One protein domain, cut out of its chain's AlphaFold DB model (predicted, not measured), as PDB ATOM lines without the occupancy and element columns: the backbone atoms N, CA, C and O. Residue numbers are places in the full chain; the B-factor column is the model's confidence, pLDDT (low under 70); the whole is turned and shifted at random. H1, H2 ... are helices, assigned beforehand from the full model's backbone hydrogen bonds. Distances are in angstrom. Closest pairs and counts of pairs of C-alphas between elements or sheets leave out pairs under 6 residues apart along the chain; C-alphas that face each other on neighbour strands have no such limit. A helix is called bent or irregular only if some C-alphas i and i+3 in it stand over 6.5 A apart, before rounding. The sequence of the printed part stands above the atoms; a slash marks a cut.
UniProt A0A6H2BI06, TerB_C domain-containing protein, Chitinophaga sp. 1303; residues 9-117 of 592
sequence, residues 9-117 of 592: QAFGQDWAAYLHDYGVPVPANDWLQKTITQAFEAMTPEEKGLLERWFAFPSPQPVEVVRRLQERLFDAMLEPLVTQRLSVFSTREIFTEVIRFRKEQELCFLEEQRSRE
ATOM      1  N   GLN A   9     259.562 329.930 425.841       74.19
ATOM      2  CA  GLN A   9     258.685 330.917 426.457       74.19
ATOM      3  C   GLN A   9     258.579 332.215 425.645       74.19
ATOM      4  O   GLN A   9     257.460 332.624 425.353       74.19
ATOM      5  N   ALA A  10     259.697 332.847 425.269       73.94
ATOM      6  CA  ALA A  10     259.673 334.059 424.444       73.94
ATOM      7  C   ALA A  10     259.055 333.774 423.068       73.94
ATOM      8  O   ALA A  10     258.135 334.465 422.648       73.94
ATOM      9  N   PHE A  11     259.458 332.672 422.433       79.06
ATOM     10  CA  PHE A  11     258.882 332.239 421.160       79.06
ATOM     11  C   PHE A  11     257.372 331.967 421.259       79.06
ATOM     12  O   PHE A  11     256.608 332.364 420.385       79.06
ATOM     13  N   GLY A  12     256.920 331.321 422.341       76.75
ATOM     14  CA  GLY A  12     255.498 331.090 422.586       76.75
ATOM     15  C   GLY A  12     254.705 332.384 422.804       76.75
ATOM     16  O   GLY A  12     253.561 332.470 422.365       76.75
ATOM     17  N   GLN A  13     255.303 333.394 423.445       78.06
ATOM     18  CA  GLN A  13     254.693 334.716 423.626       78.06
ATOM     19  C   GLN A  13     254.587 335.479 422.303       78.06
ATOM     20  O   GLN A  13     253.518 336.003 421.994       78.06
ATOM     21  N   ASP A  14     255.656 335.480 421.506       78.75
ATOM     22  CA  ASP A  14     255.681 336.115 420.186       78.75
ATOM     23  C   ASP A  14     254.668 335.460 419.242       78.75
ATOM     24  O   ASP A  14     253.928 336.144 418.533       78.75
ATOM     25  N   TRP A  15     254.557 334.131 419.286       81.56
ATOM     26  CA  TRP A  15     253.572 333.422 418.479       81.56
ATOM     27  C   TRP A  15     252.137 333.649 418.962       81.56
ATOM     28  O   TRP A  15     251.226 333.773 418.150       81.56
ATOM     29  N   ALA A  16     251.905 333.757 420.273       78.25
ATOM     30  CA  ALA A  16     250.588 334.113 420.794       78.25
ATOM     31  C   ALA A  16     250.159 335.523 420.346       78.25
ATOM     32  O   ALA A  16     248.994 335.719 419.994       78.25
ATOM     33  N   ALA A  17     251.093 336.480 420.307       77.88
ATOM     34  CA  ALA A  17     250.853 337.805 419.740       77.88
ATOM     35  C   ALA A  17     250.543 337.722 418.233       77.88
ATOM     36  O   ALA A  17     249.559 338.302 417.781       77.88
ATOM     37  N   TYR A  18     251.299 336.912 417.486       80.19
ATOM     38  CA  TYR A  18     251.042 336.646 416.069       80.19
ATOM     39  C   TYR A  18     249.638 336.071 415.823       80.19
ATOM     40  O   TYR A  18     248.894 336.560 414.980       80.19
ATOM     41  N   LEU A  19     249.219 335.063 416.593       79.12
ATOM     42  CA  LEU A  19     247.890 334.456 416.465       79.12
ATOM     43  C   LEU A  19     246.758 335.438 416.794       79.12
ATOM     44  O   LEU A  19     245.718 335.419 416.132       79.12
ATOM     45  N   HIS A  20     246.972 336.308 417.785       78.50
ATOM     46  CA  HIS A  20     246.040 337.379 418.117       78.50
ATOM     47  C   HIS A  20     245.863 338.355 416.944       78.50
ATOM     48  O   HIS A  20     244.729 338.692 416.600       78.50
ATOM     49  N   ASP A  21     246.955 338.752 416.285       75.06
ATOM     50  CA  ASP A  21     246.913 339.625 415.104       75.06
ATOM     51  C   ASP A  21     246.188 338.966 413.915       75.06
ATOM     52  O   ASP A  21     245.501 339.641 413.149       75.06
ATOM     53  N   TYR A  22     246.248 337.635 413.810       72.06
ATOM     54  CA  TYR A  22     245.525 336.842 412.807       72.06
ATOM     55  C   TYR A  22     244.060 336.542 413.176       72.06
ATOM     56  O   TYR A  22     243.366 335.834 412.443       72.06
ATOM     57  N   GLY A  23     243.562 337.066 414.301       73.56
ATOM     58  CA  GLY A  23     242.187 336.847 414.759       73.56
ATOM     59  C   GLY A  23     241.901 335.406 415.195       73.56
ATOM     60  O   GLY A  23     240.734 335.021 415.313       73.56
ATOM     61  N   VAL A  24     242.943 334.604 415.434       74.56
ATOM     62  CA  VAL A  24     242.811 333.231 415.922       74.56
ATOM     63  C   VAL A  24     242.720 333.277 417.449       74.56
ATOM     64  O   VAL A  24     243.655 333.742 418.104       74.56
ATOM     65  N   PRO A  25     241.617 332.805 418.058       67.25
ATOM     66  CA  PRO A  25     241.499 332.787 419.507       67.25
ATOM     67  C   PRO A  25     242.508 331.791 420.080       67.25
ATOM     68  O   PRO A  25     242.338 330.578 419.966       67.25
ATOM     69  N   VAL A  26     243.564 332.302 420.712       64.81
ATOM     70  CA  VAL A  26     244.513 331.472 421.453       64.81
ATOM     71  C   VAL A  26     243.817 331.034 422.745       64.81
ATOM     72  O   VAL A  26     243.449 331.893 423.554       64.81
ATOM     73  N   PRO A  27     243.585 329.729 422.978       58.69
ATOM     74  CA  PRO A  27     243.079 329.290 424.269       58.69
ATOM     75  C   PRO A  27     244.087 329.699 425.348       58.69
ATOM     76  O   PRO A  27     245.283 329.476 425.190       58.69
ATOM     77  N   ALA A  28     243.610 330.245 426.469       54.44
ATOM     78  CA  ALA A  28     244.434 330.668 427.611       54.44
ATOM     79  C   ALA A  28     245.180 329.513 428.323       54.44
ATOM     80  O   ALA A  28     245.668 329.675 429.437       54.44
ATOM     81  N   ASN A  29     245.225 328.329 427.711       57.78
ATOM     82  CA  ASN A  29     245.814 327.129 428.272       57.78
ATOM     83  C   ASN A  29     247.304 327.051 427.928       57.78
ATOM     84  O   ASN A  29     247.679 327.099 426.757       57.78
ATOM     85  N   ASP A  30     248.118 326.738 428.939       69.38
ATOM     86  CA  ASP A  30     249.555 326.415 428.850       69.38
ATOM     87  C   ASP A  30     249.903 325.299 427.843       69.38
ATOM     88  O   ASP A  30     251.072 324.971 427.655       69.38
ATOM     89  N   TRP A  31     248.907 324.655 427.229       81.31
ATOM     90  CA  TRP A  31     249.081 323.569 426.271       81.31
ATOM     91  C   TRP A  31     249.964 323.971 425.088       81.31
ATOM     92  O   TRP A  31     250.864 323.214 424.746       81.31
ATOM     93  N   LEU A  32     249.767 325.158 424.505       78.12
ATOM     94  CA  LEU A  32     250.528 325.584 423.326       78.12
ATOM     95  C   LEU A  32     252.020 325.714 423.653       78.12
ATOM     96  O   LEU A  32     252.881 325.151 422.980       78.12
ATOM     97  N   GLN A  33     252.311 326.389 424.763       81.25
ATOM     98  CA  GLN A  33     253.666 326.573 425.262       81.25
ATOM     99  C   GLN A  33     254.305 325.241 425.680       81.25
ATOM    100  O   GLN A  33     255.490 325.022 425.419       81.25
ATOM    101  N   LYS A  34     253.534 324.320 426.278       83.75
ATOM    102  CA  LYS A  34     253.993 322.959 426.601       83.75
ATOM    103  C   LYS A  34     254.314 322.156 425.346       83.75
ATOM    104  O   LYS A  34     255.371 321.539 425.312       83.75
ATOM    105  N   THR A  35     253.469 322.205 424.319       85.75
ATOM    106  CA  THR A  35     253.700 321.522 423.039       85.75
ATOM    107  C   THR A  35     254.985 322.007 422.378       85.75
ATOM    108  O   THR A  35     255.823 321.191 422.008       85.75
ATOM    109  N   ILE A  36     255.187 323.326 422.308       85.81
ATOM    110  CA  ILE A  36     256.414 323.934 421.765       85.81
ATOM    111  C   ILE A  36     257.639 323.522 422.581       85.81
ATOM    112  O   ILE A  36     258.666 323.156 422.015       85.81
ATOM    113  N   THR A  37     257.533 323.564 423.911       86.94
ATOM    114  CA  THR A  37     258.651 323.228 424.803       86.94
ATOM    115  C   THR A  37     259.035 321.759 424.676       86.94
ATOM    116  O   THR A  37     260.204 321.455 424.479       86.94
ATOM    117  N   GLN A  38     258.058 320.851 424.693       87.69
ATOM    118  CA  GLN A  38     258.291 319.418 424.508       87.69
ATOM    119  C   GLN A  38     258.834 319.101 423.111       87.69
ATOM    120  O   GLN A  38     259.697 318.237 422.974       87.69
ATOM    121  N   ALA A  39     258.367 319.807 422.077       88.69
ATOM    122  CA  ALA A  39     258.864 319.641 420.715       88.69
ATOM    123  C   ALA A  39     260.327 320.070 420.607       88.69
ATOM    124  O   ALA A  39     261.141 319.314 420.084       88.69
ATOM    125  N   PHE A  40     260.667 321.233 421.169       87.38
ATOM    126  CA  PHE A  40     262.042 321.714 421.247       87.38
ATOM    127  C   PHE A  40     262.920 320.747 422.047       87.38
ATOM    128  O   PHE A  40     263.986 320.361 421.584       87.38
ATOM    129  N   GLU A  41     262.467 320.269 423.210       87.44
ATOM    130  CA  GLU A  41     263.190 319.290 424.032       87.44
ATOM    131  C   GLU A  41     263.412 317.944 423.326       87.44
ATOM    132  O   GLU A  41     264.438 317.304 423.566       87.44
ATOM    133  N   ALA A  42     262.515 317.541 422.424       87.56
ATOM    134  CA  ALA A  42     262.630 316.317 421.635       87.56
ATOM    135  C   ALA A  42     263.608 316.418 420.444       87.56
ATOM    136  O   ALA A  42     263.859 315.407 419.783       87.56
ATOM    137  N   MET A  43     264.160 317.603 420.158       88.75
ATOM    138  CA  MET A  43     265.164 317.810 419.106       88.75
ATOM    139  C   MET A  43     266.563 317.364 419.540       88.75
ATOM    140  O   MET A  43     266.892 317.310 420.735       88.75
ATOM    141  N   THR A  44     267.419 317.077 418.559       90.19
ATOM    142  CA  THR A  44     268.826 316.748 418.813       90.19
ATOM    143  C   THR A  44     269.589 317.962 419.370       90.19
ATOM    144  O   THR A  44     269.203 319.108 419.125       90.19
ATOM    145  N   PRO A  45     270.694 317.756 420.117       87.44
ATOM    146  CA  PRO A  45     271.509 318.861 420.626       87.44
ATOM    147  C   PRO A  45     272.037 319.794 419.526       87.44
ATOM    148  O   PRO A  45     272.140 320.998 419.744       87.44
ATOM    149  N   GLU A  46     272.341 319.251 418.343       86.69
ATOM    150  CA  GLU A  46     272.797 320.032 417.190       86.69
ATOM    151  C   GLU A  46     271.693 320.963 416.673       86.69
ATOM    152  O   GLU A  46     271.913 322.160 416.506       86.69
ATOM    153  N   GLU A  47     270.487 320.433 416.467       85.75
ATOM    154  CA  GLU A  47     269.341 321.206 415.988       85.75
ATOM    155  C   GLU A  47     268.929 322.307 416.978       85.75
ATOM    156  O   GLU A  47     268.649 323.435 416.568       85.75
ATOM    157  N   LYS A  48     268.950 322.007 418.284       85.56
ATOM    158  CA  LYS A  48     268.718 323.004 419.343       85.56
ATOM    159  C   LYS A  48     269.737 324.133 419.269       85.56
ATOM    160  O   LYS A  48     269.350 325.296 419.243       85.56
ATOM    161  N   GLY A  49     271.020 323.785 419.157       82.88
ATOM    162  CA  GLY A  49     272.099 324.764 419.046       82.88
ATOM    163  C   GLY A  49     271.972 325.660 417.811       82.88
ATOM    164  O   GLY A  49     272.326 326.835 417.871       82.88
ATOM    165  N   LEU A  50     271.432 325.145 416.701       84.25
ATOM    166  CA  LEU A  50     271.175 325.942 415.496       84.25
ATOM    167  C   LEU A  50     270.043 326.949 415.697       84.25
ATOM    168  O   LEU A  50     270.233 328.126 415.394       84.25
ATOM    169  N   LEU A  51     268.902 326.524 416.248       82.06
ATOM    170  CA  LEU A  51     267.795 327.439 416.550       82.06
ATOM    171  C   LEU A  51     268.218 328.495 417.572       82.06
ATOM    172  O   LEU A  51     267.998 329.685 417.359       82.06
ATOM    173  N   GLU A  52     268.895 328.079 418.642       80.38
ATOM    174  CA  GLU A  52     269.438 328.996 419.643       80.38
ATOM    175  C   GLU A  52     270.397 330.005 419.017       80.38
ATOM    176  O   GLU A  52     270.305 331.190 419.320       80.38
ATOM    177  N   ARG A  53     271.273 329.576 418.100       78.38
ATOM    178  CA  ARG A  53     272.215 330.464 417.408       78.38
ATOM    179  C   ARG A  53     271.528 331.431 416.449       78.38
ATOM    180  O   ARG A  53     271.938 332.587 416.375       78.38
ATOM    181  N   TRP A  54     270.537 330.981 415.684       76.19
ATOM    182  CA  TRP A  54     269.863 331.827 414.696       76.19
ATOM    183  C   TRP A  54     268.947 332.861 415.353       76.19
ATOM    184  O   TRP A  54     268.879 333.995 414.879       76.19
ATOM    185  N   PHE A  55     268.320 332.507 416.475       70.31
ATOM    186  CA  PHE A  55     267.411 333.381 417.218       70.31
ATOM    187  C   PHE A  55     268.040 334.050 418.456       70.31
ATOM    188  O   PHE A  55     267.334 334.746 419.185       70.31
ATOM    189  N   ALA A  56     269.342 333.874 418.715       65.12
ATOM    190  CA  ALA A  56     270.051 334.569 419.796       65.12
ATOM    191  C   ALA A  56     270.074 336.088 419.577       65.12
ATOM    192  O   ALA A  56     270.119 336.549 418.439       65.12
ATOM    193  N   PHE A  57     270.129 336.873 420.660       51.81
ATOM    194  CA  PHE A  57     270.432 338.304 420.584       51.81
ATOM    195  C   PHE A  57     271.738 338.664 421.324       51.81
ATOM    196  O   PHE A  57     271.877 338.319 422.501       51.81
ATOM    197  N   PRO A  58     272.667 339.416 420.696       50.69
ATOM    198  CA  PRO A  58     272.639 339.840 419.293       50.69
ATOM    199  C   PRO A  58     272.857 338.639 418.361       50.69
ATOM    200  O   PRO A  58     273.772 337.842 418.572       50.69
ATOM    201  N   SER A  59     272.005 338.503 417.342       54.44
ATOM    202  CA  SER A  59     272.140 337.412 416.374       54.44
ATOM    203  C   SER A  59     273.360 337.688 415.498       54.44
ATOM    204  O   SER A  59     273.554 338.833 415.084       54.44
ATOM    205  N   PRO A  60     274.173 336.672 415.155       56.66
ATOM    206  CA  PRO A  60     275.172 336.814 414.099       56.66
ATOM    207  C   PRO A  60     274.530 337.020 412.715       56.66
ATOM    208  O   PRO A  60     275.244 337.264 411.747       56.66
ATOM    209  N   GLN A  61     273.203 336.887 412.599       60.25
ATOM    210  CA  GLN A  61     272.458 337.110 411.367       60.25
ATOM    211  C   GLN A  61     271.780 338.490 411.348       60.25
ATOM    212  O   GLN A  61     271.412 339.013 412.402       60.25
ATOM    213  N   PRO A  62     271.553 339.073 410.153       63.88
ATOM    214  CA  PRO A  62     270.753 340.284 410.019       63.88
ATOM    215  C   PRO A  62     269.369 340.090 410.647       63.88
ATOM    216  O   PRO A  62     268.740 339.046 410.460       63.88
ATOM    217  N   VAL A  63     268.867 341.112 411.344       59.25
ATOM    218  CA  VAL A  63     267.557 341.093 412.031       59.25
ATOM    219  C   VAL A  63     266.425 340.645 411.094       59.25
ATOM    220  O   VAL A  63     265.501 339.949 411.507       59.25
ATOM    221  N   GLU A  64     266.520 340.978 409.807       57.59
ATOM    222  CA  GLU A  64     265.561 340.588 408.769       57.59
ATOM    223  C   GLU A  64     265.527 339.078 408.503       57.59
ATOM    224  O   GLU A  64     264.460 338.530 408.233       57.59
ATOM    225  N   VAL A  65     266.671 338.396 408.591       63.88
ATOM    226  CA  VAL A  65     266.767 336.941 408.399       63.88
ATOM    227  C   VAL A  65     266.151 336.221 409.593       63.88
ATOM    228  O   VAL A  65     265.338 335.316 409.412       63.88
ATOM    229  N   VAL A  66     266.464 336.687 410.804       65.75
ATOM    230  CA  VAL A  66     265.892 336.166 412.052       65.75
ATOM    231  C   VAL A  66     264.368 336.302 412.043       65.75
ATOM    232  O   VAL A  66     263.657 335.332 412.299       65.75
ATOM    233  N   ARG A  67     263.853 337.474 411.645       68.75
ATOM    234  CA  ARG A  67     262.410 337.735 411.553       68.75
ATOM    235  C   ARG A  67     261.717 336.862 410.501       68.75
ATOM    236  O   ARG A  67     260.660 336.310 410.774       68.75
ATOM    237  N   ARG A  68     262.321 336.673 409.321       69.50
ATOM    238  CA  ARG A  68     261.773 335.783 408.276       69.50
ATOM    239  C   ARG A  68     261.713 334.323 408.720       69.50
ATOM    240  O   ARG A  68     260.760 333.626 408.386       69.50
ATOM    241  N   LEU A  69     262.722 333.856 409.453       73.62
ATOM    242  CA  LEU A  69     262.727 332.503 410.009       73.62
ATOM    243  C   LEU A  69     261.637 332.338 411.081       73.62
ATOM    244  O   LEU A  69     260.970 331.305 411.097       73.62
ATOM    245  N   GLN A  70     261.404 333.358 411.917       77.81
ATOM    246  CA  GLN A  70     260.292 333.382 412.879       77.81
ATOM    247  C   GLN A  70     258.927 333.350 412.182       77.81
ATOM    248  O   GLN A  70     258.112 332.490 412.496       77.81
ATOM    249  N   GLU A  71     258.693 334.228 411.202       76.88
ATOM    250  CA  GLU A  71     257.431 334.282 410.448       76.88
ATOM    251  C   GLU A  71     257.147 332.948 409.737       76.88
ATOM    252  O   GLU A  71     256.046 332.415 409.834       76.88
ATOM    253  N   ARG A  72     258.167 332.327 409.126       80.00
ATOM    254  CA  ARG A  72     258.022 331.012 408.485       80.00
ATOM    255  C   ARG A  72     257.656 329.907 409.474       80.00
ATOM    256  O   ARG A  72     256.862 329.032 409.135       80.00
ATOM    257  N   LEU A  73     258.231 329.928 410.677       84.81
ATOM    258  CA  LEU A  73     257.848 328.999 411.737       84.81
ATOM    259  C   LEU A  73     256.396 329.223 412.163       84.81
ATOM    260  O   LEU A  73     255.649 328.257 412.301       84.81
ATOM    261  N   PHE A  74     255.982 330.477 412.340       85.25
ATOM    262  CA  PHE A  74     254.611 330.810 412.720       85.25
ATOM    263  C   PHE A  74     253.595 330.373 411.663       85.25
ATOM    264  O   PHE A  74     252.592 329.753 412.019       85.25
ATOM    265  N   ASP A  75     253.884 330.614 410.385       81.19
ATOM    266  CA  ASP A  75     253.037 330.201 409.264       81.19
ATOM    267  C   ASP A  75     252.933 328.679 409.154       81.19
ATOM    268  O   ASP A  75     251.835 328.138 409.014       81.19
ATOM    269  N   ALA A  76     254.058 327.970 409.277       83.00
ATOM    270  CA  ALA A  76     254.082 326.512 409.214       83.00
ATOM    271  C   ALA A  76     253.308 325.857 410.370       83.00
ATOM    272  O   ALA A  76     252.759 324.771 410.209       83.00
ATOM    273  N   MET A  77     253.228 326.512 411.532       85.31
ATOM    274  CA  MET A  77     252.442 326.026 412.671       85.31
ATOM    275  C   MET A  77     250.959 326.419 412.608       85.31
ATOM    276  O   MET A  77     250.152 325.824 413.325       85.31
ATOM    277  N   LEU A  78     250.575 327.391 411.774       84.44
ATOM    278  CA  LEU A  78     249.214 327.929 411.730       84.44
ATOM    279  C   LEU A  78     248.200 326.906 411.199       84.44
ATOM    280  O   LEU A  78     247.147 326.705 411.805       84.44
ATOM    281  N   GLU A  79     248.512 326.233 410.092       84.81
ATOM    282  CA  GLU A  79     247.619 325.239 409.484       84.81
ATOM    283  C   GLU A  79     247.405 324.009 410.394       84.81
ATOM    284  O   GLU A  79     246.245 323.675 410.672       84.81
ATOM    285  N   PRO A  80     248.451 323.396 410.983       84.38
ATOM    286  CA  PRO A  80     248.279 322.347 411.987       84.38
ATOM    287  C   PRO A  80     247.492 322.808 413.217       84.38
ATOM    288  O   PRO A  80     246.722 322.031 413.783       84.38
ATOM    289  N   LEU A  81     247.652 324.067 413.645       83.31
ATOM    290  CA  LEU A  81     246.909 324.611 414.783       83.31
ATOM    291  C   LEU A  81     245.410 324.714 414.472       83.31
ATOM    292  O   LEU A  81     244.589 324.210 415.238       83.31
ATOM    293  N   VAL A  82     245.044 325.319 413.338       79.75
ATOM    294  CA  VAL A  82     243.640 325.521 412.935       79.75
ATOM    295  C   VAL A  82     242.935 324.191 412.645       79.75
ATOM    296  O   VAL A  82     241.750 324.041 412.936       79.75
ATOM    297  N   THR A  83     243.664 323.199 412.131       81.94
ATOM    298  CA  THR A  83     243.136 321.854 411.838       81.94
ATOM    299  C   THR A  83     243.135 320.909 413.044       81.94
ATOM    300  O   THR A  83     242.767 319.745 412.897       81.94
ATOM    301  N   GLN A  84     243.516 321.389 414.238       82.00
ATOM    302  CA  GLN A  84     243.644 320.598 415.474       82.00
ATOM    303  C   GLN A  84     244.630 319.419 415.365       82.00
ATOM    304  O   GLN A  84     244.515 318.427 416.081       82.00
ATOM    305  N   ARG A  85     245.615 319.530 414.470       83.38
ATOM    306  CA  ARG A  85     246.667 318.528 414.233       83.38
ATOM    307  C   ARG A  85     248.005 318.901 414.864       83.38
ATOM    308  O   ARG A  85     248.924 318.085 414.863       83.38
ATOM    309  N   LEU A  86     248.122 320.110 415.416       86.06
ATOM    310  CA  LEU A  86     249.335 320.557 416.085       86.06
ATOM    311  C   LEU A  86     249.599 319.700 417.329       86.06
ATOM    312  O   LEU A  86     248.853 319.720 418.304       86.06
ATOM    313  N   SER A  87     250.691 318.955 417.284       90.00
ATOM    314  CA  SER A  87     251.184 318.071 418.330       90.00
ATOM    315  C   SER A  87     252.686 318.272 418.522       90.00
ATOM    316  O   SER A  87     253.354 318.898 417.701       90.00
ATOM    317  N   VAL A  88     253.245 317.680 419.580       88.69
ATOM    318  CA  VAL A  88     254.699 317.688 419.828       88.69
ATOM    319  C   VAL A  88     255.473 317.162 418.614       88.69
ATOM    320  O   VAL A  88     256.517 317.705 418.264       88.69
ATOM    321  N   PHE A  89     254.936 316.133 417.950       88.50
ATOM    322  CA  PHE A  89     255.541 315.531 416.768       88.50
ATOM    323  C   PHE A  89     255.543 316.496 415.579       88.50
ATOM    324  O   PHE A  89     256.610 316.815 415.066       88.50
ATOM    325  N   SER A  90     254.381 317.043 415.204       88.44
ATOM    326  CA  SER A  90     254.288 317.972 414.070       88.44
ATOM    327  C   SER A  90     255.068 319.267 414.312       88.44
ATOM    328  O   SER A  90     255.687 319.799 413.400       88.44
ATOM    329  N   THR A  91     255.075 319.787 415.544       88.62
ATOM    330  CA  THR A  91     255.847 320.992 415.887       88.62
ATOM    331  C   THR A  91     257.349 320.736 415.782       88.62
ATOM    332  O   THR A  91     258.079 321.588 415.280       88.62
ATOM    333  N   ARG A  92     257.819 319.551 416.193       91.00
ATOM    334  CA  ARG A  92     259.215 319.150 416.001       91.00
ATOM    335  C   ARG A  92     259.556 319.032 414.517       91.00
ATOM    336  O   ARG A  92     260.598 319.535 414.116       91.00
ATOM    337  N   GLU A  93     258.699 318.398 413.715       89.12
ATOM    338  CA  GLU A  93     258.914 318.304 412.267       89.12
ATOM    339  C   GLU A  93     259.040 319.691 411.637       89.12
ATOM    340  O   GLU A  93     259.997 319.936 410.915       89.12
ATOM    341  N   ILE A  94     258.165 320.634 411.994       89.31
ATOM    342  CA  ILE A  94     258.240 322.022 411.514       89.31
ATOM    343  C   ILE A  94     259.579 322.679 411.877       89.31
ATOM    344  O   ILE A  94     260.188 323.341 411.033       89.31
ATOM    345  N   PHE A  95     260.072 322.486 413.105       89.12
ATOM    346  CA  PHE A  95     261.388 322.993 413.492       89.12
ATOM    347  C   PHE A  95     262.515 322.369 412.665       89.12
ATOM    348  O   PHE A  95     263.359 323.099 412.140       89.12
ATOM    349  N   THR A  96     262.521 321.045 412.507       87.56
ATOM    350  CA  THR A  96     263.533 320.333 411.713       87.56
ATOM    351  C   THR A  96     263.484 320.746 410.237       87.56
ATOM    352  O   THR A  96     264.530 320.950 409.623       87.56
ATOM    353  N   GLU A  97     262.296 320.955 409.674       84.75
ATOM    354  CA  GLU A  97     262.088 321.415 408.298       84.75
ATOM    355  C   GLU A  97     262.666 322.811 408.052       84.75
ATOM    356  O   GLU A  97     263.372 323.038 407.067       84.75
ATOM    357  N   VAL A  98     262.435 323.751 408.973       83.56
ATOM    358  CA  VAL A  98     263.026 325.094 408.877       83.56
ATOM    359  C   VAL A  98     264.547 325.046 409.022       83.56
ATOM    360  O   VAL A  98     265.247 325.770 408.310       83.56
ATOM    361  N   ILE A  99     265.075 324.164 409.875       85.00
ATOM    362  CA  ILE A  99     266.522 323.940 409.988       85.00
ATOM    363  C   ILE A  99     267.105 323.395 408.691       85.00
ATOM    364  O   ILE A  99     268.113 323.921 408.218       85.00
ATOM    365  N   ARG A 100     266.481 322.369 408.106       84.12
ATOM    366  CA  ARG A 100     266.922 321.783 406.839       84.12
ATOM    367  C   ARG A 100     266.928 322.830 405.732       84.12
ATOM    368  O   ARG A 100     267.966 323.043 405.114       84.12
ATOM    369  N   PHE A 101     265.819 323.550 405.577       78.75
ATOM    370  CA  PHE A 101     265.693 324.633 404.605       78.75
ATOM    371  C   PHE A 101     266.808 325.675 404.760       78.75
ATOM    372  O   PHE A 101     267.385 326.139 403.779       78.75
ATOM    373  N   ARG A 102     267.152 326.045 406.000       79.94
ATOM    374  CA  ARG A 102     268.215 327.021 406.241       79.94
ATOM    375  C   ARG A 102     269.612 326.465 405.952       79.94
ATOM    376  O   ARG A 102     270.427 327.190 405.384       79.94
ATOM    377  N   LYS A 103     269.885 325.203 406.296       79.94
ATOM    378  CA  LYS A 103     271.145 324.529 405.942       79.94
ATOM    379  C   LYS A 103     271.327 324.450 404.423       79.94
ATOM    380  O   LYS A 103     272.415 324.731 403.936       79.94
ATOM    381  N   GLU A 104     270.266 324.135 403.684       77.75
ATOM    382  CA  GLU A 104     270.274 324.119 402.214       77.75
ATOM    383  C   GLU A 104     270.603 325.503 401.635       77.75
ATOM    384  O   GLU A 104     271.459 325.611 400.763       77.75
ATOM    385  N   GLN A 105     270.022 326.579 402.179       71.44
ATOM    386  CA  GLN A 105     270.370 327.945 401.762       71.44
ATOM    387  C   GLN A 105     271.842 328.300 402.009       71.44
ATOM    388  O   GLN A 105     272.465 328.953 401.173       71.44
ATOM    389  N   GLU A 106     272.392 327.909 403.159       74.81
ATOM    390  CA  GLU A 106     273.798 328.165 403.487       74.81
ATOM    391  C   GLU A 106     274.746 327.362 402.579       74.81
ATOM    392  O   GLU A 106     275.783 327.883 402.173       74.81
ATOM    393  N   LEU A 107     274.371 326.137 402.194       71.31
ATOM    394  CA  LEU A 107     275.129 325.312 401.250       71.31
ATOM    395  C   LEU A 107     275.106 325.880 399.828       71.31
ATOM    396  O   LEU A 107     276.175 326.026 399.238       71.31
ATOM    397  N   CYS A 108     273.939 326.280 399.314       65.19
ATOM    398  CA  CYS A 108     273.834 326.944 398.010       65.19
ATOM    399  C   CYS A 108     274.732 328.186 397.938       65.19
ATOM    400  O   CYS A 108     275.470 328.371 396.973       65.19
ATOM    401  N   PHE A 109     274.736 329.003 398.994       64.06
ATOM    402  CA  PHE A 109     275.586 330.189 399.064       64.06
ATOM    403  C   PHE A 109     277.087 329.847 399.020       64.06
ATOM    404  O   PHE A 109     277.863 330.524 398.344       64.06
ATOM    405  N   LEU A 110     277.511 328.785 399.711       66.44
ATOM    406  CA  LEU A 110     278.907 328.334 399.709       66.44
ATOM    407  C   LEU A 110     279.330 327.729 398.360       66.44
ATOM    408  O   LEU A 110     280.459 327.946 397.919       66.44
ATOM    409  N   GLU A 111     278.447 326.990 397.687       66.06
ATOM    410  CA  GLU A 111     278.704 326.431 396.353       66.06
ATOM    411  C   GLU A 111     278.819 327.524 395.283       66.06
ATOM    412  O   GLU A 111     279.706 327.464 394.426       66.06
ATOM    413  N   GLU A 112     278.003 328.573 395.377       58.00
ATOM    414  CA  GLU A 112     278.102 329.757 394.518       58.00
ATOM    415  C   GLU A 112     279.412 330.527 394.744       58.00
ATOM    416  O   GLU A 112     280.052 330.952 393.777       58.00
ATOM    417  N   GLN A 113     279.862 330.670 395.998       60.03
ATOM    418  CA  GLN A 113     281.159 331.286 396.300       60.03
ATOM    419  C   GLN A 113     282.329 330.474 395.732       60.03
ATOM    420  O   GLN A 113     283.191 331.043 395.062       60.03
ATOM    421  N   ARG A 114     282.323 329.144 395.898       61.09
ATOM    422  CA  ARG A 114     283.359 328.266 395.318       61.09
ATOM    423  C   ARG A 114     283.367 328.307 393.791       61.09
ATOM    424  O   ARG A 114     284.434 328.275 393.185       61.09
ATOM    425  N   SER A 115     282.194 328.413 393.171       60.03
ATOM    426  CA  SER A 115     282.068 328.530 391.714       60.03
ATOM    427  C   SER A 115     282.622 329.862 391.197       60.03
ATOM    428  O   SER A 115     283.255 329.896 390.146       60.03
ATOM    429  N   ARG A 116     282.455 330.959 391.950       48.94
ATOM    430  CA  ARG A 116     283.041 332.271 391.621       48.94
ATOM    431  C   ARG A 116     284.562 332.292 391.767       48.94
ATOM    432  O   ARG A 116     285.241 332.834 390.898       48.94
ATOM    433  N   GLU A 117     285.096 331.681 392.822       54.44
ATOM    434  CA  GLU A 117     286.547 331.568 393.029       54.44
ATOM    435  C   GLU A 117     287.213 330.707 391.942       54.44
ATOM    436  O   GLU A 117     288.286 331.057 391.459       54.44
TER     437      GLU A 117
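This is residues 9 to 117 of the 592 residues of the protein "TerB_C domain-containing protein" of Chitinophaga sp. 1303 (UniProt A0A6H2BI06). Three short helices, H1, H2 and H3, cover one side of a long helical hairpin made by H4 and H5, and the last part of H5, residues 104 to 117, sticks out of this body as an arm. The printed part has 109 residues with five named helices, H1 to H5 in chain order, and no named strand; its class is all helix, and the packing is mostly crossed. It is only just compact, close to loose, with a radius of gyration of the C-alphas of 15.3 A, and only just elongated, spanning 54 by 27 by 26 A.

H1 is residues 9 to 21, 18.5 A long, from C-alpha 9 at (258.685, 330.917, 426.457). H2 is residues 31 to 41 and H3 residues 45 to 55. H4, residues 63 to 82, is 28.6 A long and only just irregular: C-alphas 76 and 79 are 6.6 A apart. H5, residues 88 to 117, is 43.9 A long and ends at C-alpha 117, (286.547, 331.568, 393.029).

H1, with residues 9 to 12 alone, touches H2 in a hairpin at 44 degrees; the closest C-alphas, of Gly 12 and Gln 33, are 5.6 A apart. H1 is close to H4 but not clearly touching, at 6.4 A between the C-alphas of Trp 15 and Phe 74. H5 touches H2 with residues 88 to 95 alone, closest at the C-alphas of Ala 39 and Val 88, 4.7 A. H5 touches H3 with residues 96 to 99 alone, about perpendicular at 74 degrees, closest at the C-alphas of Glu 47 and Ile 99, 7.2 A. H4 and H5 form a hairpin at a shallow tilt of 34.9 degrees, only just short of steep; H5 touches H4 with residues 90 to 98 alone, closest at the C-alphas of Ala 76 and Ile 94, 6.5 A. H1 is apart from H3 and H5, and H2 from H4. Each O i to N i+4 pair is within hydrogen-bond range in H1, H2, H3 and H5, and 14 of 16 are in H4.

The C-alphas farthest apart, of Ala 28 and Glu 117, are 54.5 A apart. The printed part has no cut and no long link. Its mean pLDDT is 76.5, with residues 25 to 30, 56 to 68 and 108 to 117 under 70.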